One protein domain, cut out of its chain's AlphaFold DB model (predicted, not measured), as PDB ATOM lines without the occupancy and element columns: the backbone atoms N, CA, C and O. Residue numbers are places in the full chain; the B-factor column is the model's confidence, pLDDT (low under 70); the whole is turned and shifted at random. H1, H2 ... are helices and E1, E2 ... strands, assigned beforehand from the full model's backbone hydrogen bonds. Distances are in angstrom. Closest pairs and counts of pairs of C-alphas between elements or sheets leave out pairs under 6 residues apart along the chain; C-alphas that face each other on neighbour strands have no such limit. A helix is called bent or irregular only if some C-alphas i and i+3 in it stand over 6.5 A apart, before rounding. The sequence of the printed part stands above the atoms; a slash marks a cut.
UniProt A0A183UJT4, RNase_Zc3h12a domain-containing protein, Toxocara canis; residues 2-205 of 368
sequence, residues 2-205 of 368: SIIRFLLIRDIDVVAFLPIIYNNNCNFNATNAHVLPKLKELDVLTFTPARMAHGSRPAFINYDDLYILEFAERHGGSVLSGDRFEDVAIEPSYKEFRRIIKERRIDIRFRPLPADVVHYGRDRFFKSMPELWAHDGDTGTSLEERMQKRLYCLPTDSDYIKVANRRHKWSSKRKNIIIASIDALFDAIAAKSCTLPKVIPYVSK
ATOM      1  N   SER A   2      56.393  55.935 116.415       89.56
ATOM      2  CA  SER A   2      56.009  55.643 115.015       89.56
ATOM      3  C   SER A   2      55.088  54.432 114.844       89.56
ATOM      4  O   SER A   2      54.066  54.546 114.177       89.56
ATOM      5  N   ILE A   3      55.385  53.304 115.500       92.75
ATOM      6  CA  ILE A   3      54.515  52.118 115.439       92.75
ATOM      7  C   ILE A   3      53.142  52.346 116.089       92.75
ATOM      8  O   ILE A   3      52.134  51.900 115.553       92.75
ATOM      9  N   ILE A   4      53.085  53.086 117.203       94.88
ATOM     10  CA  ILE A   4      51.828  53.407 117.897       94.88
ATOM     11  C   ILE A   4      50.913  54.170 116.938       94.88
ATOM     12  O   ILE A   4      49.792  53.745 116.684       94.88
ATOM     13  N   ARG A   5      51.417  55.252 116.330       93.94
ATOM     14  CA  ARG A   5      50.649  56.039 115.357       93.94
ATOM     15  C   ARG A   5      50.208  55.207 114.151       93.94
ATOM     16  O   ARG A   5      49.061  55.316 113.732       93.94
ATOM     17  N   PHE A   6      51.111  54.387 113.611       92.31
ATOM     18  CA  PHE A   6      50.833  53.503 112.477       92.31
ATOM     19  C   PHE A   6      49.640  52.576 112.763       92.31
ATOM     20  O   PHE A   6      48.719  52.488 111.955       92.31
ATOM     21  N   LEU A   7      49.598  51.936 113.931       93.06
ATOM     22  CA  LEU A   7      48.481  51.062 114.302       93.06
ATOM     23  C   LEU A   7      47.182  51.843 114.541       93.06
ATOM     24  O   LEU A   7      46.128  51.443 114.051       93.06
ATOM     25  N   LEU A   8      47.261  52.999 115.205       93.31
ATOM     26  CA  LEU A   8      46.082  53.816 115.503       93.31
ATOM     27  C   LEU A   8      45.355  54.292 114.243       93.31
ATOM     28  O   LEU A   8      44.129  54.287 114.216       93.31
ATOM     29  N   ILE A   9      46.071  54.667 113.182       91.69
ATOM     30  CA  ILE A   9      45.438  55.095 111.919       91.69
ATOM     31  C   ILE A   9      44.655  53.962 111.255       91.69
ATOM     32  O   ILE A   9      43.653  54.211 110.589       91.69
ATOM     33  N   ARG A  10      45.072  52.717 111.494       89.25
ATOM     34  CA  ARG A  10      44.383  51.497 111.049       89.25
ATOM     35  C   ARG A  10      43.313  51.038 112.032       89.25
ATOM     36  O   ARG A  10      42.820  49.925 111.926       89.25
ATOM     37  N   ASP A  11      42.964  51.898 112.986       90.00
ATOM     38  CA  ASP A  11      41.942  51.654 113.994       90.00
ATOM     39  C   ASP A  11      42.249  50.476 114.939       90.00
ATOM     40  O   ASP A  11      41.350  49.879 115.534       90.00
ATOM     41  N   ILE A  12      43.542  50.191 115.121       90.81
ATOM     42  CA  ILE A  12      44.059  49.176 116.038       90.81
ATOM     43  C   ILE A  12      44.457  49.858 117.353       90.81
ATOM     44  O   ILE A  12      45.305  50.753 117.373       90.81
ATOM     45  N   ASP A  13      43.841  49.424 118.455       92.38
ATOM     46  CA  ASP A  13      44.225  49.836 119.809       92.38
ATOM     47  C   ASP A  13      45.594  49.243 120.179       92.38
ATOM     48  O   ASP A  13      45.907  48.099 119.850       92.38
ATOM     49  N   VAL A  14      46.420  50.027 120.870       94.50
ATOM     50  CA  VAL A  14      47.816  49.695 121.154       94.50
ATOM     51  C   VAL A  14      48.219  50.182 122.539       94.50
ATOM     52  O   VAL A  14      47.937  51.310 122.937       94.50
ATOM     53  N   VAL A  15      48.950  49.329 123.255       95.75
ATOM     54  CA  VAL A  15      49.615  49.671 124.513       95.75
ATOM     55  C   VAL A  15      51.062  49.210 124.425       95.75
ATOM     56  O   VAL A  15      51.335  48.049 124.132       95.75
ATOM     57  N   ALA A  16      51.986  50.133 124.662       96.38
ATOM     58  CA  ALA A  16      53.405  49.851 124.777       96.38
ATOM     59  C   ALA A  16      53.778  49.611 126.241       96.38
ATOM     60  O   ALA A  16      53.263  50.278 127.140       96.38
ATOM     61  N   PHE A  17      54.718  48.701 126.469       95.38
ATOM     62  CA  PHE A  17      55.320  48.457 127.774       95.38
ATOM     63  C   PHE A  17      56.795  48.827 127.720       95.38
ATOM     64  O   PHE A  17      57.456  48.593 126.711       95.38
ATOM     65  N   LEU A  18      57.293  49.455 128.782       92.50
ATOM     66  CA  LEU A  18      58.698  49.841 128.882       92.50
ATOM     67  C   LEU A  18      59.140  49.843 130.349       92.50
ATOM     68  O   LEU A  18      58.398  50.355 131.186       92.50
ATOM     69  N   PRO A  19      60.345  49.372 130.694       91.38
ATOM     70  CA  PRO A  19      60.867  49.522 132.049       91.38
ATOM     71  C   PRO A  19      60.927  50.988 132.500       91.38
ATOM     72  O   PRO A  19      61.386  51.866 131.766       91.38
ATOM     73  N   ILE A  20      60.508  51.272 133.739       90.06
ATOM     74  CA  ILE A  20      60.484  52.647 134.283       90.06
ATOM     75  C   ILE A  20      61.862  53.331 134.275       90.06
ATOM     76  O   ILE A  20      61.937  54.555 134.229       90.06
ATOM     77  N   ILE A  21      62.956  52.561 134.256       85.94
ATOM     78  CA  ILE A  21      64.334  53.078 134.175       85.94
ATOM     79  C   ILE A  21      64.603  53.903 132.906       85.94
ATOM     80  O   ILE A  21      65.505  54.741 132.902       85.94
ATOM     81  N   TYR A  22      63.815  53.718 131.842       86.38
ATOM     82  CA  TYR A  22      63.905  54.539 130.633       86.38
ATOM     83  C   TYR A  22      63.262  55.919 130.796       86.38
ATOM     84  O   TYR A  22      63.578  56.832 130.038       86.38
ATOM     85  N   ASN A  23      62.415  56.109 131.810       85.94
ATOM     86  CA  ASN A  23      61.845  57.406 132.166       85.94
ATOM     87  C   ASN A  23      62.813  58.241 133.019       85.94
ATOM     88  O   ASN A  23      62.446  58.776 134.065       85.94
ATOM     89  N   ASN A  24      64.070  58.306 132.593       80.06
ATOM     90  CA  ASN A  24      65.106  59.099 133.227       80.06
ATOM     91  C   ASN A  24      65.695  60.044 132.177       80.06
ATOM     92  O   ASN A  24      66.196  59.595 131.148       80.06
ATOM     93  N   ASN A  25      65.648  61.350 132.446       69.88
ATOM     94  CA  ASN A  25      66.172  62.374 131.540       69.88
ATOM     95  C   ASN A  25      67.691  62.259 131.325       69.88
ATOM     96  O   ASN A  25      68.192  62.763 130.326       69.88
ATOM     97  N   CYS A  26      68.400  61.569 132.222       68.25
ATOM     98  CA  CYS A  26      69.833  61.304 132.114       68.25
ATOM     99  C   CYS A  26      70.150  59.957 131.438       68.25
ATOM    100  O   CYS A  26      71.289  59.503 131.473       68.25
ATOM    101  N   ASN A  27      69.158  59.268 130.863       75.50
ATOM    102  CA  ASN A  27      69.407  58.031 130.130       75.50
ATOM    103  C   ASN A  27      69.928  58.340 128.718       75.50
ATOM    104  O   ASN A  27      69.148  58.548 127.789       75.50
ATOM    105  N   PHE A  28      71.251  58.325 128.553       68.81
ATOM    106  CA  PHE A  28      71.918  58.586 127.272       68.81
ATOM    107  C   PHE A  28      71.612  57.542 126.185       68.81
ATOM    108  O   PHE A  28      71.755  57.834 124.999       68.81
ATOM    109  N   ASN A  29      71.118  56.357 126.560       73.69
ATOM    110  CA  ASN A  29      70.701  55.326 125.607       73.69
ATOM    111  C   ASN A  29      69.301  55.586 125.023       73.69
ATOM    112  O   ASN A  29      68.883  54.900 124.089       73.69
ATOM    113  N   ALA A  30      68.555  56.560 125.556       79.94
ATOM    114  CA  ALA A  30      67.206  56.890 125.118       79.94
ATOM    115  C   ALA A  30      67.168  58.263 124.434       79.94
ATOM    116  O   ALA A  30      67.205  59.316 125.071       79.94
ATOM    117  N   THR A  31      67.004  58.270 123.111       83.25
ATOM    118  CA  THR A  31      66.724  59.519 122.390       83.25
ATOM    119  C   THR A  31      65.281  59.957 122.623       83.25
ATOM    120  O   THR A  31      64.359  59.143 122.663       83.25
ATOM    121  N   ASN A  32      65.068  61.268 122.757       86.44
ATOM    122  CA  ASN A  32      63.740  61.859 122.935       86.44
ATOM    123  C   ASN A  32      62.953  61.326 124.154       86.44
ATOM    124  O   ASN A  32      61.729  61.277 124.099       86.44
ATOM    125  N   ALA A  33      63.609  60.989 125.272       88.50
ATOM    126  CA  ALA A  33      62.948  60.452 126.477       88.50
ATOM    127  C   ALA A  33      61.760  61.303 126.990       88.50
ATOM    128  O   ALA A  33      60.795  60.769 127.533       88.50
ATOM    129  N   HIS A  34      61.768  62.613 126.716       87.06
ATOM    130  CA  HIS A  34      60.667  63.544 127.002       87.06
ATOM    131  C   HIS A  34      59.306  63.166 126.375       87.06
ATOM    132  O   HIS A  34      58.285  63.731 126.767       87.06
ATOM    133  N   VAL A  35      59.257  62.240 125.407       91.56
ATOM    134  CA  VAL A  35      57.991  61.730 124.851       91.56
ATOM    135  C   VAL A  35      57.293  60.744 125.785       91.56
ATOM    136  O   VAL A  35      56.071  60.626 125.737       91.56
ATOM    137  N   LEU A  36      58.046  60.025 126.626       93.12
ATOM    138  CA  LEU A  36      57.519  58.914 127.416       93.12
ATOM    139  C   LEU A  36      56.456  59.365 128.436       93.12
ATOM    140  O   LEU A  36      55.399  58.734 128.470       93.12
ATOM    141  N   PRO A  37      56.638  60.468 129.197       93.00
ATOM    142  CA  PRO A  37      55.593  60.971 130.090       93.00
ATOM    143  C   PRO A  37      54.286  61.286 129.356       93.00
ATOM    144  O   PRO A  37      53.221  60.879 129.811       93.00
ATOM    145  N   LYS A  38      54.362  61.906 128.170       94.69
ATOM    146  CA  LYS A  38      53.168  62.233 127.375       94.69
ATOM    147  C   LYS A  38      52.453  60.983 126.866       94.69
ATOM    148  O   LYS A  38      51.231  60.914 126.889       94.69
ATOM    149  N   LEU A  39      53.198  59.969 126.422       95.81
ATOM    150  CA  LEU A  39      52.603  58.694 126.000       95.81
ATOM    151  C   LEU A  39      51.945  57.948 127.170       95.81
ATOM    152  O   LEU A  39      50.943  57.262 126.967       95.81
ATOM    153  N   LYS A  40      52.479  58.097 128.388       95.75
ATOM    154  CA  LYS A  40      51.859  57.563 129.604       95.75
ATOM    155  C   LYS A  40      50.555  58.287 129.936       95.75
ATOM    156  O   LYS A  40      49.572  57.624 130.230       95.75
ATOM    157  N   GLU A  41      50.529  59.619 129.864       95.81
ATOM    158  CA  GLU A  41      49.311  60.425 130.085       95.81
ATOM    159  C   GLU A  41      48.185  60.076 129.101       95.81
ATOM    160  O   GLU A  41      47.009  60.165 129.440       95.81
ATOM    161  N   LEU A  42      48.546  59.641 127.893       95.19
ATOM    162  CA  LEU A  42      47.616  59.172 126.865       95.19
ATOM    163  C   LEU A  42      47.173  57.708 127.048       95.19
ATOM    164  O   LEU A  42      46.441  57.196 126.198       95.19
ATOM    165  N   ASP A  43      47.619  57.024 128.112       93.75
ATOM    166  CA  ASP A  43      47.374  55.598 128.391       93.75
ATOM    167  C   ASP A  43      47.813  54.646 127.253       93.75
ATOM    168  O   ASP A  43      47.294  53.538 127.115       93.75
ATOM    169  N   VAL A  44      48.772  55.058 126.418       95.62
ATOM    170  CA  VAL A  44      49.351  54.202 125.360       95.62
ATOM    171  C   VAL A  44      50.726  53.654 125.731       95.62
ATOM    172  O   VAL A  44      51.285  52.843 124.995       95.62
ATOM    173  N   LEU A  45      51.277  54.076 126.871       96.56
ATOM    174  CA  LEU A  45      52.517  53.567 127.447       96.56
ATOM    175  C   LEU A  45      52.303  53.211 128.920       96.56
ATOM    176  O   LEU A  45      51.911  54.053 129.723       96.56
ATOM    177  N   THR A  46      52.639  51.980 129.284       95.56
ATOM    178  CA  THR A  46      52.689  51.514 130.670       95.56
ATOM    179  C   THR A  46      54.131  51.248 131.066       95.56
ATOM    180  O   THR A  46      54.857  50.536 130.373       95.56
ATOM    181  N   PHE A  47      54.552  51.798 132.205       93.88
ATOM    182  CA  PHE A  47      55.870  51.486 132.739       93.88
ATOM    183  C   PHE A  47      55.843  50.197 133.553       93.88
ATOM    184  O   PHE A  47      55.049  50.075 134.488       93.88
ATOM    185  N   THR A  48      56.735  49.264 133.235       92.50
ATOM    186  CA  THR A  48      56.947  48.068 134.050       92.50
ATOM    187  C   THR A  48      57.867  48.398 135.234       92.50
ATOM    188  O   THR A  48      58.752  49.262 135.125       92.50
ATOM    189  N   PRO A  49      57.657  47.765 136.405       89.50
ATOM    190  CA  PRO A  49      58.488  48.012 137.573       89.50
ATOM    191  C   PRO A  49      59.949  47.638 137.317       89.50
ATOM    192  O   PRO A  49      60.265  46.520 136.926       89.50
ATOM    193  N   ALA A  50      60.847  48.566 137.608       85.19
ATOM    194  CA  ALA A  50      62.282  48.340 137.633       85.19
ATOM    195  C   ALA A  50      62.913  49.314 138.634       85.19
ATOM    196  O   ALA A  50      62.356  50.370 138.940       85.19
ATOM    197  N   ARG A  51      64.074  48.954 139.170       79.62
ATOM    198  CA  ARG A  51      64.862  49.769 140.093       79.62
ATOM    199  C   ARG A  51      66.338  49.649 139.749       79.62
ATOM    200  O   ARG A  51      66.846  48.555 139.503       79.62
ATOM    201  N   MET A  52      67.026  50.785 139.777       76.31
ATOM    202  CA  MET A  52      68.483  50.816 139.706       76.31
ATOM    203  C   MET A  52      69.085  50.265 141.004       76.31
ATOM    204  O   MET A  52      68.408  50.191 142.037       76.31
ATOM    205  N   ALA A  53      70.354  49.866 140.947       77.62
ATOM    206  CA  ALA A  53      71.096  49.540 142.155       77.62
ATOM    207  C   ALA A  53      71.187  50.787 143.049       77.62
ATOM    208  O   ALA A  53      71.410  51.893 142.560       77.62
ATOM    209  N   HIS A  54      70.993  50.614 144.355       75.38
ATOM    210  CA  HIS A  54      71.141  51.704 145.318       75.38
ATOM    211  C   HIS A  54      71.730  51.179 146.626       75.38
ATOM    212  O   HIS A  54      71.085  50.405 147.343       75.38
ATOM    213  N   GLY A  55      72.967  51.586 146.922       82.75
ATOM    214  CA  GLY A  55      73.736  51.065 148.050       82.75
ATOM    215  C   GLY A  55      73.872  49.543 147.968       82.75
ATOM    216  O   GLY A  55      74.322  49.007 146.961       82.75
ATOM    217  N   SER A  56      73.424  48.840 149.009       78.62
ATOM    218  CA  SER A  56      73.431  47.372 149.081       78.62
ATOM    219  C   SER A  56      72.283  46.688 148.334       78.62
ATOM    220  O   SER A  56      72.237  45.459 148.264       78.62
ATOM    221  N   ARG A  57      71.318  47.443 147.792       76.94
ATOM    222  CA  ARG A  57      70.177  46.858 147.084       76.94
ATOM    223  C   ARG A  57      70.561  46.628 145.619       76.94
ATOM    224  O   ARG A  57      70.770  47.617 144.912       76.94
ATOM    225  N   PRO A  58      70.589  45.373 145.127       78.25
ATOM    226  CA  PRO A  58      70.971  45.088 143.745       78.25
ATOM    227  C   PRO A  58      69.961  45.704 142.778       78.25
ATOM    228  O   PRO A  58      68.794  45.873 143.147       78.25
ATOM    229  N   ALA A  59      70.386  46.027 141.557       76.38
ATOM    230  CA  ALA A  59      69.457  46.402 140.497       76.38
ATOM    231  C   ALA A  59      68.410  45.294 140.305       76.38
ATOM    232  O   ALA A  59      68.683  44.113 140.511       76.38
ATOM    233  N   PHE A  60      67.193  45.682 139.951       78.75
ATOM    234  CA  PHE A  60      66.121  44.742 139.652       78.75
ATOM    235  C   PHE A  60      65.336  45.298 138.481       78.75
ATOM    236  O   PHE A  60      64.729  46.362 138.576       78.75
ATOM    237  N   ILE A  61      65.372  44.578 137.376       73.62
ATOM    238  CA  ILE A  61      64.535  44.829 136.215       73.62
ATOM    239  C   ILE A  61      63.539  43.683 136.235       73.62
ATOM    240  O   ILE A  61      63.948  42.523 136.227       73.62
ATOM    241  N   ASN A  62      62.253  43.998 136.401       75.25
ATOM    242  CA  ASN A  62      61.249  42.951 136.322       75.25
ATOM    243  C   ASN A  62      61.171  42.451 134.880       75.25
ATOM    244  O   ASN A  62      61.417  43.224 133.956       75.25
ATOM    245  N   TYR A  63      60.815  41.183 134.719       81.19
ATOM    246  CA  TYR A  63      60.676  40.538 133.425       81.19
ATOM    247  C   TYR A  63      59.495  41.164 132.674       81.19
ATOM    248  O   TYR A  63      58.332  40.833 132.921       81.19
ATOM    249  N   ASP A  64      59.773  42.153 131.831       85.88
ATOM    250  CA  ASP A  64      58.771  42.933 131.112       85.88
ATOM    251  C   ASP A  64      57.992  42.084 130.107       85.88
ATOM    252  O   ASP A  64      56.790  42.315 129.938       85.88
ATOM    253  N   ASP A  65      58.601  41.030 129.568       93.38
ATOM    254  CA  ASP A  65      57.924  40.065 128.698       93.38
ATOM    255  C   ASP A  65      56.686  39.452 129.358       93.38
ATOM    256  O   ASP A  65      55.645  39.317 128.714       93.38
ATOM    257  N   LEU A  66      56.743  39.141 130.662       93.81
ATOM    258  CA  LEU A  66      55.598  38.563 131.373       93.81
ATOM    259  C   LEU A  66      54.436  39.557 131.458       93.81
ATOM    260  O   LEU A  66      53.286  39.154 131.316       93.81
ATOM    261  N   TYR A  67      54.711  40.854 131.631       94.81
ATOM    262  CA  TYR A  67      53.658  41.876 131.616       94.81
ATOM    263  C   TYR A  67      53.002  41.983 130.243       94.81
ATOM    264  O   TYR A  67      51.779  42.098 130.153       94.81
ATOM    265  N   ILE A  68      53.808  41.941 129.183       95.88
ATOM    266  CA  ILE A  68      53.333  42.035 127.801       95.88
ATOM    267  C   ILE A  68      52.460  40.820 127.461       95.88
ATOM    268  O   ILE A  68      51.343  40.979 126.959       95.88
ATOM    269  N   LEU A  69      52.938  39.615 127.775       96.94
ATOM    270  CA  LEU A  69      52.241  38.359 127.498       96.94
ATOM    271  C   LEU A  69      50.964  38.214 128.332       96.94
ATOM    272  O   LEU A  69      49.915  37.861 127.788       96.94
ATOM    273  N   GLU A  70      51.008  38.556 129.620       95.88
ATOM    274  CA  GLU A  70      49.826  38.537 130.483       95.88
ATOM    275  C   GLU A  70      48.768  39.541 129.999       95.88
ATOM    276  O   GLU A  70      47.572  39.237 129.970       95.88
ATOM    277  N   PHE A  71      49.188  40.738 129.579       96.25
ATOM    278  CA  PHE A  71      48.274  41.742 129.047       96.25
ATOM    279  C   PHE A  71      47.601  41.277 127.753       96.25
ATOM    280  O   PHE A  71      46.383  41.431 127.607       96.25
ATOM    281  N   ALA A  72      48.366  40.674 126.841       96.56
ATOM    282  CA  ALA A  72      47.829  40.093 125.619       96.56
ATOM    283  C   ALA A  72      46.827  38.964 125.925       96.56
ATOM    284  O   ALA A  72      45.718  38.988 125.391       96.56
ATOM    285  N   GLU A  73      47.137  38.045 126.847       96.00
ATOM    286  CA  GLU A  73      46.240  36.932 127.211       96.00
ATOM    287  C   GLU A  73      44.938  37.416 127.846       96.00
ATOM    288  O   GLU A  73      43.845  36.955 127.493       96.00
ATOM    289  N   ARG A  74      45.041  38.394 128.752       95.62
ATOM    290  CA  ARG A  74      43.897  38.992 129.447       95.62
ATOM    291  C   ARG A  74      42.915  39.649 128.481       95.62
ATOM    292  O   ARG A  74      41.710  39.628 128.726       95.62
ATOM    293  N   HIS A  75      43.419  40.240 127.401       95.62
ATOM    294  CA  HIS A  75      42.616  41.007 126.451       95.62
ATOM    295  C   HIS A  75      42.365  40.298 125.118       95.62
ATOM    296  O   HIS A  75      41.683  40.866 124.269       95.62
ATOM    297  N   GLY A  76      42.869  39.073 124.938       94.81
ATOM    298  CA  GLY A  76      42.774  38.356 123.664       94.81
ATOM    299  C   GLY A  76      43.561  39.026 122.532       94.81
ATOM    300  O   GLY A  76      43.226  38.848 121.364       94.81
ATOM    301  N   GLY A  77      44.554  39.847 122.885       94.44
ATOM    302  CA  GLY A  77      45.332  40.660 121.960       94.44
ATOM    303  C   GLY A  77      46.571  39.951 121.421       94.44
ATOM    304  O   GLY A  77      46.825  38.780 121.703       94.44
ATOM    305  N   SER A  78      47.362  40.708 120.668       95.31
ATOM    306  CA  SER A  78      48.557  40.228 119.973       95.31
ATOM    307  C   SER A  78      49.791  40.995 120.415       95.31
ATOM    308  O   SER A  78      49.694  42.133 120.875       95.31
ATOM    309  N   VAL A  79      50.958  40.363 120.291       96.56
ATOM    310  CA  VAL A  79      52.227  40.934 120.755       96.56
ATOM    311  C   VAL A  79      53.068  41.322 119.555       96.56
ATOM    312  O   VAL A  79      53.465  40.459 118.779       96.56
ATOM    313  N   LEU A  80      53.367  42.611 119.417       95.62
ATOM    314  CA  LEU A  80      54.376  43.088 118.475       95.62
ATOM    315  C   LEU A  80      55.725  43.164 119.185       95.62
ATOM    316  O   LEU A  80      55.920  44.033 120.033       95.62
ATOM    317  N   SER A  81      56.648  42.275 118.832       94.62
ATOM    318  CA  SER A  81      58.007  42.261 119.380       94.62
ATOM    319  C   SER A  81      58.983  41.669 118.370       94.62
ATOM    320  O   SER A  81      58.606  40.824 117.566       94.62
ATOM    321  N   GLY A  82      60.236  42.127 118.399       91.88
ATOM    322  CA  GLY A  82      61.334  41.435 117.719       91.88
ATOM    323  C   GLY A  82      61.864  40.237 118.515       91.88
ATOM    324  O   GLY A  82      62.570  39.403 117.954       91.88
ATOM    325  N   ASP A  83      61.522  40.154 119.804       93.00
ATOM    326  CA  ASP A  83      61.850  39.024 120.668       93.00
ATOM    327  C   ASP A  83      60.910  37.844 120.398       93.00
ATOM    328  O   ASP A  83      59.716  38.017 120.139       93.00
ATOM    329  N   ARG A  84      61.456  36.633 120.463       92.81
ATOM    330  CA  ARG A  84      60.730  35.376 120.300       92.81
ATOM    331  C   ARG A  84      60.241  34.786 121.620       92.81
ATOM    332  O   ARG A  84      59.428  33.865 121.550       92.81
ATOM    333  N   PHE A  85      60.677  35.318 122.765       94.81
ATOM    334  CA  PHE A  85      60.311  34.859 124.108       94.81
ATOM    335  C   PHE A  85      60.627  33.366 124.316       94.81
ATOM    336  O   PHE A  85      59.795  32.601 124.808       94.81
ATOM    337  N   GLU A  86      61.793  32.912 123.840       94.25
ATOM    338  CA  GLU A  86      62.166  31.486 123.845       94.25
ATOM    339  C   GLU A  86      62.311  30.935 125.269       94.25
ATOM    340  O   GLU A  86      61.857  29.827 125.560       94.25
ATOM    341  N   ASP A  87      62.871  31.734 126.168       94.25
ATOM    342  CA  ASP A  87      62.963  31.457 127.601       94.25
ATOM    343  C   ASP A  87      61.585  31.274 128.253       94.25
ATOM    344  O   ASP A  87      61.347  30.256 128.905       94.25
ATOM    345  N   VAL A  88      60.645  32.192 128.011       95.00
ATOM    346  CA  VAL A  88      59.268  32.083 128.512       95.00
ATOM    347  C   VAL A  88      58.558  30.875 127.901       95.00
ATOM    348  O   VAL A  88      57.803  30.182 128.582       95.00
ATOM    349  N   ALA A  89      58.793  30.586 126.619       94.31
ATOM    350  CA  ALA A  89      58.153  29.471 125.930       94.31
ATOM    351  C   ALA A  89      58.596  28.104 126.479       94.31
ATOM    352  O   ALA A  89      57.766  27.192 126.598       94.31
ATOM    353  N   ILE A  90      59.882  27.949 126.807       95.38
ATOM    354  CA  ILE A  90      60.453  26.697 127.327       95.38
ATOM    355  C   ILE A  90      60.051  26.482 128.790       95.38
ATOM    356  O   ILE A  90      59.732  25.353 129.175       95.38
ATOM    357  N   GLU A  91      59.992  27.549 129.582       95.62
ATOM    358  CA  GLU A  91      59.689  27.497 131.008       95.62
ATOM    359  C   GLU A  91      58.285  26.894 131.283       95.62
ATOM    360  O   GLU A  91      57.263  27.404 130.806       95.62
ATOM    361  N   PRO A  92      58.178  25.768 132.022       94.38
ATOM    362  CA  PRO A  92      56.900  25.092 132.260       94.38
ATOM    363  C   PRO A  92      55.883  25.912 133.057       94.38
ATOM    364  O   PRO A  92      54.676  25.708 132.884       94.38
ATOM    365  N   SER A  93      56.352  26.814 133.924       95.31
ATOM    366  CA  SER A  93      55.487  27.663 134.748       95.31
ATOM    367  C   SER A  93      54.708  28.714 133.946       95.31
ATOM    368  O   SER A  93      53.705  29.206 134.450       95.31
ATOM    369  N   TYR A  94      55.095  28.975 132.690       94.75
ATOM    370  CA  TYR A  94      54.484  29.972 131.800       94.75
ATOM    371  C   TYR A  94      53.758  29.354 130.595       94.75
ATOM    372  O   TYR A  94      53.635  29.952 129.520       94.75
ATOM    373  N   LYS A  95      53.277  28.113 130.745       94.38
ATOM    374  CA  LYS A  95      52.650  27.341 129.657       94.38
ATOM    375  C   LYS A  95      51.454  28.042 129.004       94.38
ATOM    376  O   LYS A  95      51.180  27.790 127.831       94.38
ATOM    377  N   GLU A  96      50.749  28.900 129.734       93.38
ATOM    378  CA  GLU A  96      49.611  29.686 129.258       93.38
ATOM    379  C   GLU A  96      49.994  30.676 128.149       93.38
ATOM    380  O   GLU A  96      49.197  30.911 127.240       93.38
ATOM    381  N   PHE A  97      51.226  31.194 128.148       96.19
ATOM    382  CA  PHE A  97      51.668  32.197 127.175       96.19
ATOM    383  C   PHE A  97      52.156  31.590 125.861       96.19
ATOM    384  O   PHE A  97      52.223  32.283 124.845       96.19
ATOM    385  N   ARG A  98      52.426  30.279 125.830       94.88
ATOM    386  CA  ARG A  98      52.927  29.571 124.638       94.88
ATOM    387  C   ARG A  98      52.034  29.772 123.418       94.88
ATOM    388  O   ARG A  98      52.536  29.922 122.307       94.88
ATOM    389  N   ARG A  99      50.715  29.809 123.624       93.38
ATOM    390  CA  ARG A  99      49.740  30.056 122.556       93.38
ATOM    391  C   ARG A  99      49.903  31.454 121.959       93.38
ATOM    392  O   ARG A  99      49.922  31.584 120.744       93.38
ATOM    393  N   ILE A 100      50.084  32.483 122.786       94.69
ATOM    394  CA  ILE A 100      50.311  33.859 122.315       94.69
ATOM    395  C   ILE A 100      51.628  33.953 121.561       94.69
ATOM    396  O   ILE A 100      51.650  34.455 120.439       94.69
ATOM    397  N   ILE A 101      52.705  33.430 122.150       94.94
ATOM    398  CA  ILE A 101      54.047  33.457 121.557       94.94
ATOM    399  C   ILE A 101      54.031  32.800 120.172       94.94
ATOM    400  O   ILE A 101      54.593  33.337 119.219       94.94
ATOM    401  N   LYS A 102      53.338  31.663 120.038       91.44
ATOM    402  CA  LYS A 102      53.259  30.916 118.782       91.44
ATOM    403  C   LYS A 102      52.296  31.548 117.774       91.44
ATOM    404  O   LYS A 102      52.665  31.745 116.621       91.44
ATOM    405  N   GLU A 103      51.073  31.870 118.186       90.25
ATOM    406  CA  GLU A 103      49.950  32.130 117.271       90.25
ATOM    407  C   GLU A 103      49.559  33.604 117.155       90.25
ATOM    408  O   GLU A 103      48.840  33.951 116.224       90.25
ATOM    409  N   ARG A 104      50.001  34.468 118.077       92.25
ATOM    410  CA  ARG A 104      49.623  35.894 118.118       92.25
ATOM    411  C   ARG A 104      50.808  36.859 118.163       92.25
ATOM    412  O   ARG A 104      50.610  38.071 118.150       92.25
ATOM    413  N   ARG A 105      52.043  36.360 118.215       94.12
ATOM    414  CA  ARG A 105      53.232  37.206 118.077       94.12
ATOM    415  C   ARG A 105      53.371  37.690 116.638       94.12
ATOM    416  O   ARG A 105      53.202  36.912 115.702       94.12
ATOM    417  N   ILE A 106      53.700  38.955 116.461       93.12
ATOM    418  CA  ILE A 106      54.005  39.569 115.175       93.12
ATOM    419  C   ILE A 106      55.387  40.191 115.300       93.12
ATOM    420  O   ILE A 106      55.643  40.991 116.200       93.12
ATOM    421  N   ASP A 107      56.273  39.817 114.391       90.62
ATOM    422  CA  ASP A 107      57.610  40.374 114.328       90.62
ATOM    423  C   ASP A 107      57.555  41.779 113.739       90.62
ATOM    424  O   ASP A 107      56.839  42.046 112.769       90.62
ATOM    425  N   ILE A 108      58.331  42.688 114.320       90.19
ATOM    426  CA  ILE A 108      58.431  44.068 113.858       90.19
ATOM    427  C   ILE A 108      59.869  44.404 113.488       90.19
ATOM    428  O   ILE A 108      60.810  44.133 114.232       90.19
ATOM    429  N   ARG A 109      60.037  45.052 112.337       89.12
ATOM    430  CA  ARG A 109      61.295  45.672 111.917       89.12
ATOM    431  C   ARG A 109      61.067  47.134 111.582       89.12
ATOM    432  O   ARG A 109      59.972  47.530 111.201       89.12
ATOM    433  N   PHE A 110      62.107  47.943 111.721       89.88
ATOM    434  CA  PHE A 110      62.068  49.354 111.352       89.88
ATOM    435  C   PHE A 110      62.987  49.576 110.164       89.88
ATOM    436  O   PHE A 110      64.207  49.512 110.299       89.88
ATOM    437  N   ARG A 111      62.400  49.842 108.999       88.19
ATOM    438  CA  ARG A 111      63.158  50.188 107.801       88.19
ATOM    439  C   ARG A 111      63.563  51.660 107.873       88.19
ATOM    440  O   ARG A 111      62.666  52.504 107.955       88.19
ATOM    441  N   PRO A 112      64.860  51.998 107.825       89.19
ATOM    442  CA  PRO A 112      65.294  53.385 107.741       89.19
ATOM    443  C   PRO A 112      64.739  54.065 106.489       89.19
ATOM    444  O   PRO A 112      64.607  53.446 105.430       89.19
ATOM    445  N   LEU A 113      64.406  55.343 106.618       86.00
ATOM    446  CA  LEU A 113      63.893  56.171 105.539       86.00
ATOM    447  C   LEU A 113      64.963  57.165 105.076       86.00
ATOM    448  O   LEU A 113      65.806  57.578 105.870       86.00
ATOM    449  N   PRO A 114      64.928  57.591 103.800       80.69
ATOM    450  CA  PRO A 114      65.919  58.516 103.248       80.69
ATOM    451  C   PRO A 114      65.757  59.961 103.747       80.69
ATOM    452  O   PRO A 114      66.559  60.817 103.395       80.69
ATOM    453  N   ALA A 115      64.693  60.252 104.495       83.88
ATOM    454  CA  ALA A 115      64.429  61.554 105.090       83.88
ATOM    455  C   ALA A 115      63.945  61.369 106.530       83.88
ATOM    456  O   ALA A 115      63.311  60.361 106.854       83.88
ATOM    457  N   ASP A 116      64.211  62.365 107.375       84.88
ATOM    458  CA  ASP A 116      63.846  62.318 108.791       84.88
ATOM    459  C   ASP A 116      62.339  62.320 109.016       84.88
ATOM    460  O   ASP A 116      61.867  61.685 109.952       84.88
ATOM    461  N   VAL A 117      61.575  63.007 108.168       86.06
ATOM    462  CA  VAL A 117      60.111  63.008 108.218       86.06
ATOM    463  C   VAL A 117      59.581  62.641 106.842       86.06
ATOM    464  O   VAL A 117      59.870  63.324 105.859       86.06
ATOM    465  N   VAL A 118      58.793  61.570 106.778       85.00
ATOM    466  CA  VAL A 118      58.154  61.092 105.547       85.00
ATOM    467  C   VAL A 118      56.651  61.009 105.747       85.00
ATOM    468  O   VAL A 118      56.187  60.423 106.726       85.00
ATOM    469  N   HIS A 119      55.907  61.553 104.790       86.12
ATOM    470  CA  HIS A 119      54.454  61.421 104.717       86.12
ATOM    471  C   HIS A 119      54.061  60.495 103.566       86.12
ATOM    472  O   HIS A 119      54.618  60.602 102.469       86.12
ATOM    473  N   TYR A 120      53.097  59.613 103.826       80.94
ATOM    474  CA  TYR A 120      52.475  58.740 102.837       80.94
ATOM    475  C   TYR A 120      50.979  58.596 103.148       80.94
ATOM    476  O   TYR A 120      50.606  57.936 104.117       80.94
ATOM    477  N   GLY A 121      50.108  59.224 102.355       83.38
ATOM    478  CA  GLY A 121      48.680  59.304 102.688       83.38
ATOM    479  C   GLY A 121      48.474  59.913 104.083       83.38
ATOM    480  O   GLY A 121      49.008  60.982 104.378       83.38
ATOM    481  N   ARG A 122      47.749  59.205 104.963       84.69
ATOM    482  CA  ARG A 122      47.572  59.586 106.384       84.69
ATOM    483  C   ARG A 122      48.764  59.212 107.275       84.69
ATOM    484  O   ARG A 122      48.883  59.688 108.410       84.69
ATOM    485  N   ASP A 123      49.645  58.341 106.793       87.69
ATOM    486  CA  ASP A 123      50.798  57.868 107.543       87.69
ATOM    487  C   ASP A 123      51.922  58.915 107.571       87.69
ATOM    488  O   ASP A 123      52.238  59.581 106.584       87.69
ATOM    489  N   ARG A 124      52.542  59.036 108.744       89.50
ATOM    490  CA  ARG A 124      53.654  59.933 109.041       89.50
ATOM    491  C   ARG A 124      54.701  59.137 109.794       89.50
ATOM    492  O   ARG A 124      54.417  58.544 110.838       89.50
ATOM    493  N   PHE A 125      55.909  59.136 109.256       88.50
ATOM    494  CA  PHE A 125      57.035  58.379 109.775       88.50
ATOM    495  C   PHE A 125      58.169  59.321 110.152       88.50
ATOM    496  O   PHE A 125      58.462  60.271 109.424       88.50
ATOM    497  N   PHE A 126      58.817  59.029 111.279       87.06
ATOM    498  CA  PHE A 126      60.026  59.716 111.716       87.06
ATOM    499  C   PHE A 126      61.212  58.755 111.656       87.06
ATOM    500  O   PHE A 126      61.212  57.765 112.391       87.06
ATOM    501  N   LYS A 127      62.192  59.046 110.792       86.44
ATOM    502  CA  LYS A 127      63.433  58.298 110.492       86.44
ATOM    503  C   LYS A 127      63.271  56.864 109.992       86.44
ATOM    504  O   LYS A 127      64.114  56.384 109.239       86.44
ATOM    505  N   SER A 128      62.220  56.164 110.392       89.06
ATOM    506  CA  SER A 128      61.977  54.778 110.030       89.06
ATOM    507  C   SER A 128      60.491  54.457 109.911       89.06
ATOM    508  O   SER A 128      59.632  55.065 110.556       89.06
ATOM    509  N   MET A 129      60.203  53.472 109.065       88.50
ATOM    510  CA  MET A 129      58.873  52.918 108.840       88.50
ATOM    511  C   MET A 129      58.782  51.530 109.484       88.50
ATOM    512  O   MET A 129      59.700  50.729 109.286       88.50
ATOM    513  N   PRO A 130      57.713  51.216 110.234       90.56
ATOM    514  CA  PRO A 130      57.507  49.867 110.733       90.56
ATOM    515  C   PRO A 130      57.156  48.905 109.591       90.56
ATOM    516  O   PRO A 130      56.402  49.240 108.679       90.56
ATOM    517  N   GLU A 131      57.678  47.691 109.678       87.50
ATOM    518  CA  GLU A 131      57.313  46.547 108.854       87.50
ATOM    519  C   GLU A 131      56.904  45.399 109.770       87.50
ATOM    520  O   GLU A 131      57.640  45.065 110.702       87.50
ATOM    521  N   LEU A 132      55.754  44.794 109.490       87.56
ATOM    522  CA  LEU A 132      55.217  43.680 110.264       87.56
ATOM    523  C   LEU A 132      55.408  42.370 109.507       87.56
ATOM    524  O   LEU A 132      55.190  42.310 108.298       87.56
ATOM    525  N   TRP A 133      55.810  41.329 110.227       83.69
ATOM    526  CA  TRP A 133      56.106  40.014 109.679       83.69
ATOM    527  C   TRP A 133      55.551  38.930 110.604       83.69
ATOM    528  O   TRP A 133      55.446  39.112 111.814       83.69
ATOM    529  N   ALA A 134      55.218  37.779 110.033       79.88
ATOM    530  CA  ALA A 134      54.888  36.582 110.790       79.88
ATOM    531  C   ALA A 134      55.854  35.471 110.388       79.88
ATOM    532  O   ALA A 134      55.885  35.059 109.222       79.88
ATOM    533  N   HIS A 135      56.649  34.992 111.342       70.19
ATOM    534  CA  HIS A 135      57.435  33.778 111.167       70.19
ATOM    535  C   HIS A 135      56.573  32.555 111.466       70.19
ATOM    536  O   HIS A 135      56.235  32.309 112.617       70.19
ATOM    537  N   ASP A 136      56.271  31.776 110.431       66.31
ATOM    538  CA  ASP A 136      55.727  30.427 110.556       66.31
ATOM    539  C   ASP A 136      56.433  29.524 109.543       66.31
ATOM    540  O   ASP A 136      56.740  29.956 108.433       66.31
ATOM    541  N   GLY A 137      56.700  28.276 109.928       55.84
ATOM    542  CA  GLY A 137      57.257  27.255 109.030       55.84
ATOM    543  C   GLY A 137      56.216  26.609 108.112       55.84
ATOM    544  O   GLY A 137      56.547  25.666 107.400       55.84
ATOM    545  N   ASP A 138      54.964  27.069 108.161       57.97
ATOM    546  CA  ASP A 138      53.863  26.486 107.405       57.97
ATOM    547  C   ASP A 138      53.778  27.124 106.013       57.97
ATOM    548  O   ASP A 138      53.376  28.278 105.850       57.97
ATOM    549  N   THR A 139      54.213  26.372 105.004       60.69
ATOM    550  CA  THR A 139      54.312  26.804 103.602       60.69
ATOM    551  C   THR A 139      52.964  26.856 102.882       60.69
ATOM    552  O   THR A 139      52.913  27.301 101.737       60.69
ATOM    553  N   GLY A 140      51.878  26.405 103.521       69.56
ATOM    554  CA  GLY A 140      50.565  26.274 102.886       69.56
ATOM    555  C   GLY A 140      49.683  27.527 102.892       69.56
ATOM    556  O   GLY A 140      48.742  27.584 102.105       69.56
ATOM    557  N   THR A 141      49.954  28.520 103.748       72.56
ATOM    558  CA  THR A 141      49.084  29.703 103.923       72.56
ATOM    559  C   THR A 141      49.764  30.994 103.483       72.56
ATOM    560  O   THR A 141      50.957  31.220 103.723       72.56
ATOM    561  N   SER A 142      48.994  31.873 102.839       80.69
ATOM    562  CA  SER A 142      49.510  33.167 102.395       80.69
ATOM    563  C   SER A 142      49.945  34.021 103.594       80.69
ATOM    564  O   SER A 142      49.433  33.888 104.708       80.69
ATOM    565  N   LEU A 143      50.907  34.928 103.392       75.44
ATOM    566  CA  LEU A 143      51.302  35.881 104.439       75.44
ATOM    567  C   LEU A 143      50.110  36.726 104.912       75.44
ATOM    568  O   LEU A 143      50.017  37.032 106.098       75.44
ATOM    569  N   GLU A 144      49.202  37.072 104.001       76.94
ATOM    570  CA  GLU A 144      48.004  37.854 104.300       76.94
ATOM    571  C   GLU A 144      47.089  37.128 105.291       76.94
ATOM    572  O   GLU A 144      46.782  37.684 106.343       76.94
ATOM    573  N   GLU A 145      46.734  35.869 105.028       80.75
ATOM    574  CA  GLU A 145      45.903  35.063 105.934       80.75
ATOM    575  C   GLU A 145      46.558  34.897 107.310       80.75
ATOM    576  O   GLU A 145      45.899  35.014 108.347       80.75
ATOM    577  N   ARG A 146      47.880  34.681 107.341       81.50
ATOM    578  CA  ARG A 146      48.635  34.557 108.597       81.50
ATOM    579  C   ARG A 146      48.610  35.850 109.405       81.50
ATOM    580  O   ARG A 146      48.390  35.819 110.614       81.50
ATOM    581  N   MET A 147      48.807  36.989 108.746       85.06
ATOM    582  CA  MET A 147      48.746  38.298 109.392       85.06
ATOM    583  C   MET A 147      47.327  38.641 109.847       85.06
ATOM    584  O   MET A 147      47.163  39.158 110.951       85.06
ATOM    585  N   GLN A 148      46.303  38.305 109.059       84.31
ATOM    586  CA  GLN A 148      44.907  38.510 109.436       84.31
ATOM    587  C   GLN A 148      44.552  37.723 110.698       84.31
ATOM    588  O   GLN A 148      44.022  38.303 111.642       84.31
ATOM    589  N   LYS A 149      44.922  36.439 110.767       84.56
ATOM    590  CA  LYS A 149      44.694  35.598 111.952       84.56
ATOM    591  C   LYS A 149      45.427  36.108 113.197       84.56
ATOM    592  O   LYS A 149      44.949  35.938 114.314       84.56
ATOM    593  N   ARG A 150      46.604  36.716 113.013       89.25
ATOM    594  CA  ARG A 150      47.399  37.288 114.110       89.25
ATOM    595  C   ARG A 150      46.891  38.652 114.560       89.25
ATOM    596  O   ARG A 150      47.077  38.979 115.722       89.25
ATOM    597  N   LEU A 151      46.295  39.465 113.693       88.12
ATOM    598  CA  LEU A 151      45.839  40.815 114.051       88.12
ATOM    599  C   LEU A 151      44.373  40.890 114.455       88.12
ATOM    600  O   LEU A 151      44.020  41.702 115.310       88.12
ATOM    601  N   TYR A 152      43.531  40.082 113.828       89.31
ATOM    602  CA  TYR A 152      42.092  40.148 113.991       89.31
ATOM    603  C   TYR A 152      41.585  38.946 114.775       89.31
ATOM    604  O   TYR A 152      42.154  37.858 114.742       89.31
ATOM    605  N   CYS A 153      40.491  39.173 115.493       90.44
ATOM    606  CA  CYS A 153      39.778  38.145 116.225       90.44
ATOM    607  C   CYS A 153      38.353  38.088 115.679       90.44
ATOM    608  O   CYS A 153      37.631  39.089 115.712       90.44
ATOM    609  N   LEU A 154      37.971  36.937 115.137       89.75
ATOM    610  CA  LEU A 154      36.651  36.702 114.569       89.75
ATOM    611  C   LEU A 154      35.650  36.323 115.669       89.75
ATOM    612  O   LEU A 154      36.055  35.768 116.689       89.75
ATOM    613  N   PRO A 155      34.335  36.535 115.464       93.31
ATOM    614  CA  PRO A 155      33.295  36.117 116.414       93.31
ATOM    615  C   PRO A 155      33.319  34.633 116.802       93.31
ATOM    616  O   PRO A 155      32.799  34.256 117.848       93.31
ATOM    617  N   THR A 156      33.914  33.791 115.959       93.31
ATOM    618  CA  THR A 156      34.082  32.351 116.184       93.31
ATOM    619  C   THR A 156      35.254  32.002 117.100       93.31
ATOM    620  O   THR A 156      35.355  30.861 117.544       93.31
ATOM    621  N   ASP A 157      36.156  32.947 117.371       91.38
ATOM    622  CA  ASP A 157      37.345  32.705 118.180       91.38
ATOM    623  C   ASP A 157      37.026  32.748 119.677       91.38
ATOM    624  O   ASP A 157      36.243  33.572 120.155       91.38
ATOM    625  N   SER A 158      37.725  31.923 120.457       93.00
ATOM    626  CA  SER A 158      37.546  31.841 121.915       93.00
ATOM    627  C   SER A 158      37.821  33.155 122.656       93.00
ATOM    628  O   SER A 158      37.258  33.399 123.720       93.00
ATOM    629  N   ASP A 159      38.671  34.013 122.092       94.50
ATOM    630  CA  ASP A 159      39.055  35.289 122.694       94.50
ATOM    631  C   ASP A 159      38.180  36.469 122.251       94.50
ATOM    632  O   ASP A 159      38.374  37.582 122.747       94.50
ATOM    633  N   TYR A 160      37.183  36.250 121.385       95.31
ATOM    634  CA  TYR A 160      36.354  37.326 120.838       95.31
ATOM    635  C   TYR A 160      35.695  38.177 121.925       95.31
ATOM    636  O   TYR A 160      35.730  39.403 121.862       95.31
ATOM    637  N   ILE A 161      35.169  37.544 122.978       96.31
ATOM    638  CA  ILE A 161      34.540  38.251 124.103       96.31
ATOM    639  C   ILE A 161      35.550  39.175 124.804       96.31
ATOM    640  O   ILE A 161      35.209  40.305 125.165       96.31
ATOM    641  N   LYS A 162      36.808  38.739 124.975       95.44
ATOM    642  CA  LYS A 162      37.864  39.562 125.588       95.44
ATOM    643  C   LYS A 162      38.147  40.802 124.732       95.44
ATOM    644  O   LYS A 162      38.196  41.915 125.263       95.44
ATOM    645  N   VAL A 163      38.269  40.606 123.417       94.00
ATOM    646  CA  VAL A 163      38.549  41.670 122.443       94.00
ATOM    647  C   VAL A 163      37.374  42.644 122.339       94.00
ATOM    648  O   VAL A 163      37.580  43.853 122.435       94.00
ATOM    649  N   ALA A 164      36.140  42.147 122.231       93.50
ATOM    650  CA  ALA A 164      34.927  42.960 122.153       93.50
ATOM    651  C   ALA A 164      34.748  43.846 123.399       93.50
ATOM    652  O   ALA A 164      34.511  45.050 123.280       93.50
ATOM    653  N   ASN A 165      34.966  43.289 124.596       93.81
ATOM    654  CA  ASN A 165      34.904  44.040 125.853       93.81
ATOM    655  C   ASN A 165      35.947  45.161 125.924       93.81
ATOM    656  O   ASN A 165      35.673  46.244 126.449       93.81
ATOM    657  N   ARG A 166      37.158  44.915 125.413       91.75
ATOM    658  CA  ARG A 166      38.187  45.953 125.313       91.75
ATOM    659  C   ARG A 166      37.793  47.011 124.287       91.75
ATOM    660  O   ARG A 166      37.884  48.201 124.580       91.75
ATOM    661  N   ARG A 167      37.310  46.583 123.120       90.12
ATOM    662  CA  ARG A 167      36.914  47.464 122.021       90.12
ATOM    663  C   ARG A 167      35.778  48.407 122.410       90.12
ATOM    664  O   ARG A 167      35.819  49.563 122.015       90.12
ATOM    665  N   HIS A 168      34.830  47.974 123.238       88.69
ATOM    666  CA  HIS A 168      33.747  48.837 123.723       88.69
ATOM    667  C   HIS A 168      34.245  50.049 124.535       88.69
ATOM    668  O   HIS A 168      33.588  51.083 124.593       88.69
ATOM    669  N   LYS A 169      35.439  49.959 125.139       84.88
ATOM    670  CA  LYS A 169      36.075  51.071 125.869       84.88
ATOM    671  C   LYS A 169      36.862  52.018 124.954       84.88
ATOM    672  O   LYS A 169      37.372  53.038 125.420       84.88
ATOM    673  N   TRP A 170      36.992  51.680 123.673       87.94
ATOM    674  CA  TRP A 170      37.751  52.429 122.681       87.94
ATOM    675  C   TRP A 170      36.822  53.291 121.820       87.94
ATOM    676  O   TRP A 170      35.874  52.787 121.226       87.94
ATOM    677  N   SER A 171      37.104  54.594 121.725       90.88
ATOM    678  CA  SER A 171      36.303  55.540 120.935       90.88
ATOM    679  C   SER A 171      37.135  56.266 119.882       90.88
ATOM    680  O   SER A 171      38.311  56.576 120.098       90.88
ATOM    681  N   SER A 172      36.499  56.624 118.763       91.69
ATOM    682  CA  SER A 172      37.121  57.423 117.695       91.69
ATOM    683  C   SER A 172      37.640  58.768 118.207       91.69
ATOM    684  O   SER A 172      38.713  59.214 117.809       91.69
ATOM    685  N   LYS A 173      36.936  59.383 119.169       94.12
ATOM    686  CA  LYS A 173      37.385  60.613 119.836       94.12
ATOM    687  C   LYS A 173      38.709  60.404 120.578       94.12
ATOM    688  O   LYS A 173      39.629  61.195 120.393       94.12
ATOM    689  N   ARG A 174      38.825  59.336 121.382       93.44
ATOM    690  CA  ARG A 174      40.069  58.991 122.095       93.44
ATOM    691  C   ARG A 174      41.209  58.748 121.107       93.44
ATOM    692  O   ARG A 174      42.273  59.339 121.259       93.44
ATOM    693  N   LYS A 175      40.962  57.943 120.071       94.06
ATOM    694  CA  LYS A 175      41.922  57.673 118.991       94.06
ATOM    695  C   LYS A 175      42.460  58.963 118.367       94.06
ATOM    696  O   LYS A 175      43.672  59.145 118.295       94.06
ATOM    697  N   ASN A 176      41.573  59.874 117.967       95.12
ATOM    698  CA  ASN A 176      41.955  61.116 117.293       95.12
ATOM    699  C   ASN A 176      42.767  62.045 118.207       95.12
ATOM    700  O   ASN A 176      43.735  62.647 117.752       95.12
ATOM    701  N   ILE A 177      42.435  62.108 119.504       96.38
ATOM    702  CA  ILE A 177      43.223  62.854 120.501       96.38
ATOM    703  C   ILE A 177      44.642  62.287 120.609       96.38
ATOM    704  O   ILE A 177      45.611  63.050 120.616       96.38
ATOM    705  N   ILE A 178      44.781  60.960 120.668       96.31
ATOM    706  CA  ILE A 178      46.091  60.305 120.755       96.31
ATOM    707  C   ILE A 178      46.906  60.569 119.482       96.31
ATOM    708  O   ILE A 178      48.070  60.953 119.582       96.31
ATOM    709  N   ILE A 179      46.304  60.415 118.296       95.62
ATOM    710  CA  ILE A 179      46.972  60.682 117.011       95.62
ATOM    711  C   ILE A 179      47.455  62.135 116.949       95.62
ATOM    712  O   ILE A 179      48.639  62.359 116.707       95.62
ATOM    713  N   ALA A 180      46.585  63.106 117.249       96.31
ATOM    714  CA  ALA A 180      46.942  64.525 117.240       96.31
ATOM    715  C   ALA A 180      48.070  64.848 118.235       96.31
ATOM    716  O   ALA A 180      48.990  65.604 117.924       96.31
ATOM    717  N   SER A 181      48.045  64.229 119.417       96.81
ATOM    718  CA  SER A 181      49.088  64.409 120.433       96.81
ATOM    719  C   SER A 181      50.434  63.828 119.988       96.81
ATOM    720  O   SER A 181      51.483  64.425 120.234       96.81
ATOM    721  N   ILE A 182      50.421  62.678 119.306       95.38
ATOM    722  CA  ILE A 182      51.623  62.079 118.716       95.38
ATOM    723  C   ILE A 182      52.150  62.928 117.551       95.38
ATOM    724  O   ILE A 182      53.363  63.093 117.427       95.38
ATOM    725  N   ASP A 183      51.274  63.497 116.725       93.69
ATOM    726  CA  ASP A 183      51.678  64.389 115.637       93.69
ATOM    727  C   ASP A 183      52.368  65.649 116.165       93.69
ATOM    728  O   ASP A 183      53.477  65.962 115.729       93.69
ATOM    729  N   ALA A 184      51.815  66.273 117.208       94.06
ATOM    730  CA  ALA A 184      52.460  67.396 117.884       94.06
ATOM    731  C   ALA A 184      53.832  67.018 118.484       94.06
ATOM    732  O   ALA A 184      54.764  67.826 118.493       94.06
ATOM    733  N   LEU A 185      53.989  65.783 118.977       93.19
ATOM    734  CA  LEU A 185      55.284  65.271 119.431       93.19
ATOM    735  C   LEU A 185      56.276  65.096 118.276       93.19
ATOM    736  O   LEU A 185      57.447  65.443 118.435       93.19
ATOM    737  N   PHE A 186      55.839  64.589 117.121       90.88
ATOM    738  CA  PHE A 186      56.695  64.527 115.937       90.88
ATOM    739  C   PHE A 186      57.120  65.919 115.466       90.88
ATOM    740  O   PHE A 186      58.295  66.098 115.151       90.88
ATOM    741  N   ASP A 187      56.212  66.898 115.463       89.88
ATOM    742  CA  ASP A 187      56.523  68.286 115.101       89.88
ATOM    743  C   ASP A 187      57.558  68.892 116.047       89.88
ATOM    744  O   ASP A 187      58.543  69.477 115.602       89.88
ATOM    745  N   ALA A 188      57.397  68.680 117.355       90.44
ATOM    746  CA  ALA A 188      58.345  69.167 118.352       90.44
ATOM    747  C   ALA A 188      59.748  68.552 118.190       90.44
ATOM    748  O   ALA A 188      60.750  69.246 118.373       90.44
ATOM    749  N   ILE A 189      59.844  67.263 117.845       89.06
ATOM    750  CA  ILE A 189      61.130  66.598 117.584       89.06
ATOM    751  C   ILE A 189      61.758  67.127 116.291       89.06
ATOM    752  O   ILE A 189      62.952  67.436 116.274       89.06
ATOM    753  N   ALA A 190      60.962  67.246 115.226       85.38
ATOM    754  CA  ALA A 190      61.413  67.747 113.933       85.38
ATOM    755  C   ALA A 190      61.938  69.187 114.035       85.38
ATOM    756  O   ALA A 190      63.041  69.471 113.570       85.38
ATOM    757  N   ALA A 191      61.210  70.060 114.740       85.88
ATOM    758  CA  ALA A 191      61.607  71.444 114.981       85.88
ATOM    759  C   ALA A 191      62.939  71.546 115.740       85.88
ATOM    760  O   ALA A 191      63.814  72.309 115.341       85.88
ATOM    761  N   LYS A 192      63.139  70.734 116.789       83.00
ATOM    762  CA  LYS A 192      64.412  70.687 117.535       83.00
ATOM    763  C   LYS A 192      65.588  70.189 116.695       83.00
ATOM    764  O   LYS A 192      66.726  70.529 116.988       83.00
ATOM    765  N   SER A 193      65.313  69.354 115.697       76.38
ATOM    766  CA  SER A 193      66.328  68.748 114.830       76.38
ATOM    767  C   SER A 193      66.515  69.502 113.504       76.38
ATOM    768  O   SER A 193      67.270  69.033 112.659       76.38
ATOM    769  N   CYS A 194      65.839  70.644 113.304       71.56
ATOM    770  CA  CYS A 194      65.844  71.427 112.059       71.56
ATOM    771  C   CYS A 194      65.525  70.593 110.799       71.56
ATOM    772  O   CYS A 194      66.116  70.807 109.740       71.56
ATOM    773  N   THR A 195      64.615  69.617 110.899       69.75
ATOM    774  CA  THR A 195      64.335  68.684 109.797       69.75
ATOM    775  C   THR A 195      63.225  69.186 108.875       69.75
ATOM    776  O   THR A 195      62.205  69.709 109.325       69.75
ATOM    777  N   LEU A 196      63.405  69.007 107.560       65.00
ATOM    778  CA  LEU A 196      62.398  69.344 106.549       65.00
ATOM    779  C   LEU A 196      61.584  68.098 106.151       65.00
ATOM    780  O   LEU A 196      62.176  67.060 105.838       65.00
ATOM    781  N   PRO A 197      60.240  68.170 106.135       67.06
ATOM    782  CA  PRO A 197      59.404  67.036 105.769       67.06
ATOM    783  C   PRO A 197      59.466  66.731 104.272       67.06
ATOM    784  O   PRO A 197      59.299  67.612 103.431       67.06
ATOM    785  N   LYS A 198      59.637  65.449 103.935       70.81
ATOM    786  CA  LYS A 198      59.523  64.939 102.567       70.81
ATOM    787  C   LYS A 198      58.150  64.300 102.371       70.81
ATOM    788  O   LYS A 198      57.792  63.344 103.056       70.81
ATOM    789  N   VAL A 199      57.379  64.822 101.425       69.38
ATOM    790  CA  VAL A 199      56.082  64.253 101.038       69.38
ATOM    791  C   VAL A 199      56.304  63.310  99.860       69.38
ATOM    792  O   VAL A 199      56.886  63.715  98.853       69.38
ATOM    793  N   ILE A 200      55.880  62.051  99.986       63.44
ATOM    794  CA  ILE A 200      55.869  61.109  98.863       63.44
ATOM    795  C   ILE A 200      54.464  61.168  98.249       63.44
ATOM    796  O   ILE A 200      53.508  60.797  98.933       63.44
ATOM    797  N   PRO A 201      54.306  61.654  97.003       52.09
ATOM    798  CA  PRO A 201      52.997  61.728  96.366       52.09
ATOM    799  C   PRO A 201      52.400  60.326  96.196       52.09
ATOM    800  O   PRO A 201      53.076  59.395  95.756       52.09
ATOM    801  N   TYR A 202      51.124  60.183  96.556       47.78
ATOM    802  CA  TYR A 202      50.349  58.969  96.321       47.78
ATOM    803  C   TYR A 202      49.938  58.913  94.845       47.78
ATOM    804  O   TYR A 202      49.319  59.846  94.340       47.78
ATOM    805  N   VAL A 203      50.287  57.832  94.144       46.31
ATOM    806  CA  VAL A 203      49.848  57.597  92.762       46.31
ATOM    807  C   VAL A 203      48.690  56.605  92.803       46.31
ATOM    808  O   VAL A 203      48.900  55.393  92.837       46.31
ATOM    809  N   SER A 204      47.457  57.110  92.803       41.50
ATOM    810  CA  SER A 204      46.279  56.287  92.527       41.50
ATOM    811  C   SER A 204      46.359  55.798  91.080       41.50
ATOM    812  O   SER A 204      46.290  56.610  90.153       41.50
ATOM    813  N   LYS A 205      46.508  54.487  90.849       38.28
ATOM    814  CA  LYS A 205      46.293  53.931  89.503       38.28
ATOM    815  C   LYS A 205      44.836  54.231  89.110       38.28
ATOM    816  O   LYS A 205      43.946  53.926  89.904       38.28
TER     817      LYS A 205
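Overview. This is residues 2 to 205 of the 368 residues of the protein "RNase_Zc3h12a domain-containing protein" of Toxocara canis (UniProt A0A183UJT4). A long, sharply bent hairpin, E3 and E4, joins a helical end holding H3, H4, H5, H6 and H7 to an opposite end where the longest helix, H8, covers the bent part and short E5 extends the sheet. H1 packs on E4, and a small two-strand sheet, E1 and E2, sits between H2 and H3; residues 53 to 58 stick out. The printed part has 204 residues with eight named helices and five named strands, in the order H1 E1 H2 E2 H3 H4 H5 E3 E4 H6 H7 H8 E5. One sheet is mixed, E4 E3 E5, the other parallel, E1 E2; the class is mixed, helices and strands. The whole is compact, with a radius of gyration of the C-alphas of 18.7 A and spans of 61 by 51 by 34 A.

Along the chain. H1, residues 2 to 9, begins at C-alpha 2 (56.009, 55.643, 115.015). E1 is residues 16 to 19, H2 35 to 41 and E2 45 to 48. H3, residues 64 to 75, measures 16.9 A. H4 is residues 86 to 90; H5, residues 92 to 103, measures 18.0 A and is irregular, with C-alphas 93 and 96 8.3 A apart. E3, residues 105 to 120, measures 26.4 A and bends by 115 degrees at residue 114; E4, residues 123 to 133, measures 18.7 A and bends by 117 degrees at residue 126. H6 is residues 143 to 151 and H7 160 to 167. H8, residues 172 to 192, measures 30.3 A. E5, residues 197 to 199, ends at C-alpha 199 (56.082, 64.253, 101.038).

Arrangement. In the strongly twisted larger sheet, the hairpin E3 and E4 is antiparallel, with N 109 and O 131 at 2.9 A. E5 is parallel to E3, with N 198 and O 117 at 2.9 A. H1 is on this sheet at a height of 6.3 A, its closest C-alphas to E4 being Ser 2 and Phe 125, 6.0 A. H8, on the same face, touches H1 with residues 175 to 182 alone, at a shallow tilt of 32 degrees, opposite ways; C-alphas Arg 5 and Ile 179 are closest, 6.1 A. H6 is on the sheet too, C-alphas Arg 105 and Arg 150 being 7.1 A apart. E1, H2 and E2 form a strand-helix-strand unit, two parallel strands with a helix between, its crossover right-handed; N 46 and O 16 are 2.8 A apart. The closest C-alphas of E1 and H3 are Phe 17 and Ile 68, 6.7 A. H3 touches H5 at a steep tilt of 66 degrees, C-alphas Leu 69 and Phe 97 being closest, 6.2 A, and touches H7, C-alphas His 75 and Lys 162 being closest, 5.0 A. H4 touches H5, C-alphas Ala 89 and Arg 98 being closest, 5.4 A. In H1, H2, H3, H4, H6, H7 and H8 every O i to N i+4 pair is within hydrogen-bond range; in H5 3 of 8 are, beside 5 of 9 O i to N i+3 pairs.

Size, cuts and confidence. The C-alphas farthest apart, Ser 56 and Lys 205, are 65.8 A apart. The printed part has no cut. The links E1 to H2 and E2 to H3 are long, 15 residues each. The mean pLDDT of the printed part is 86.8; 18 residues are under 70, among them 136 to 140 and 199 to 205.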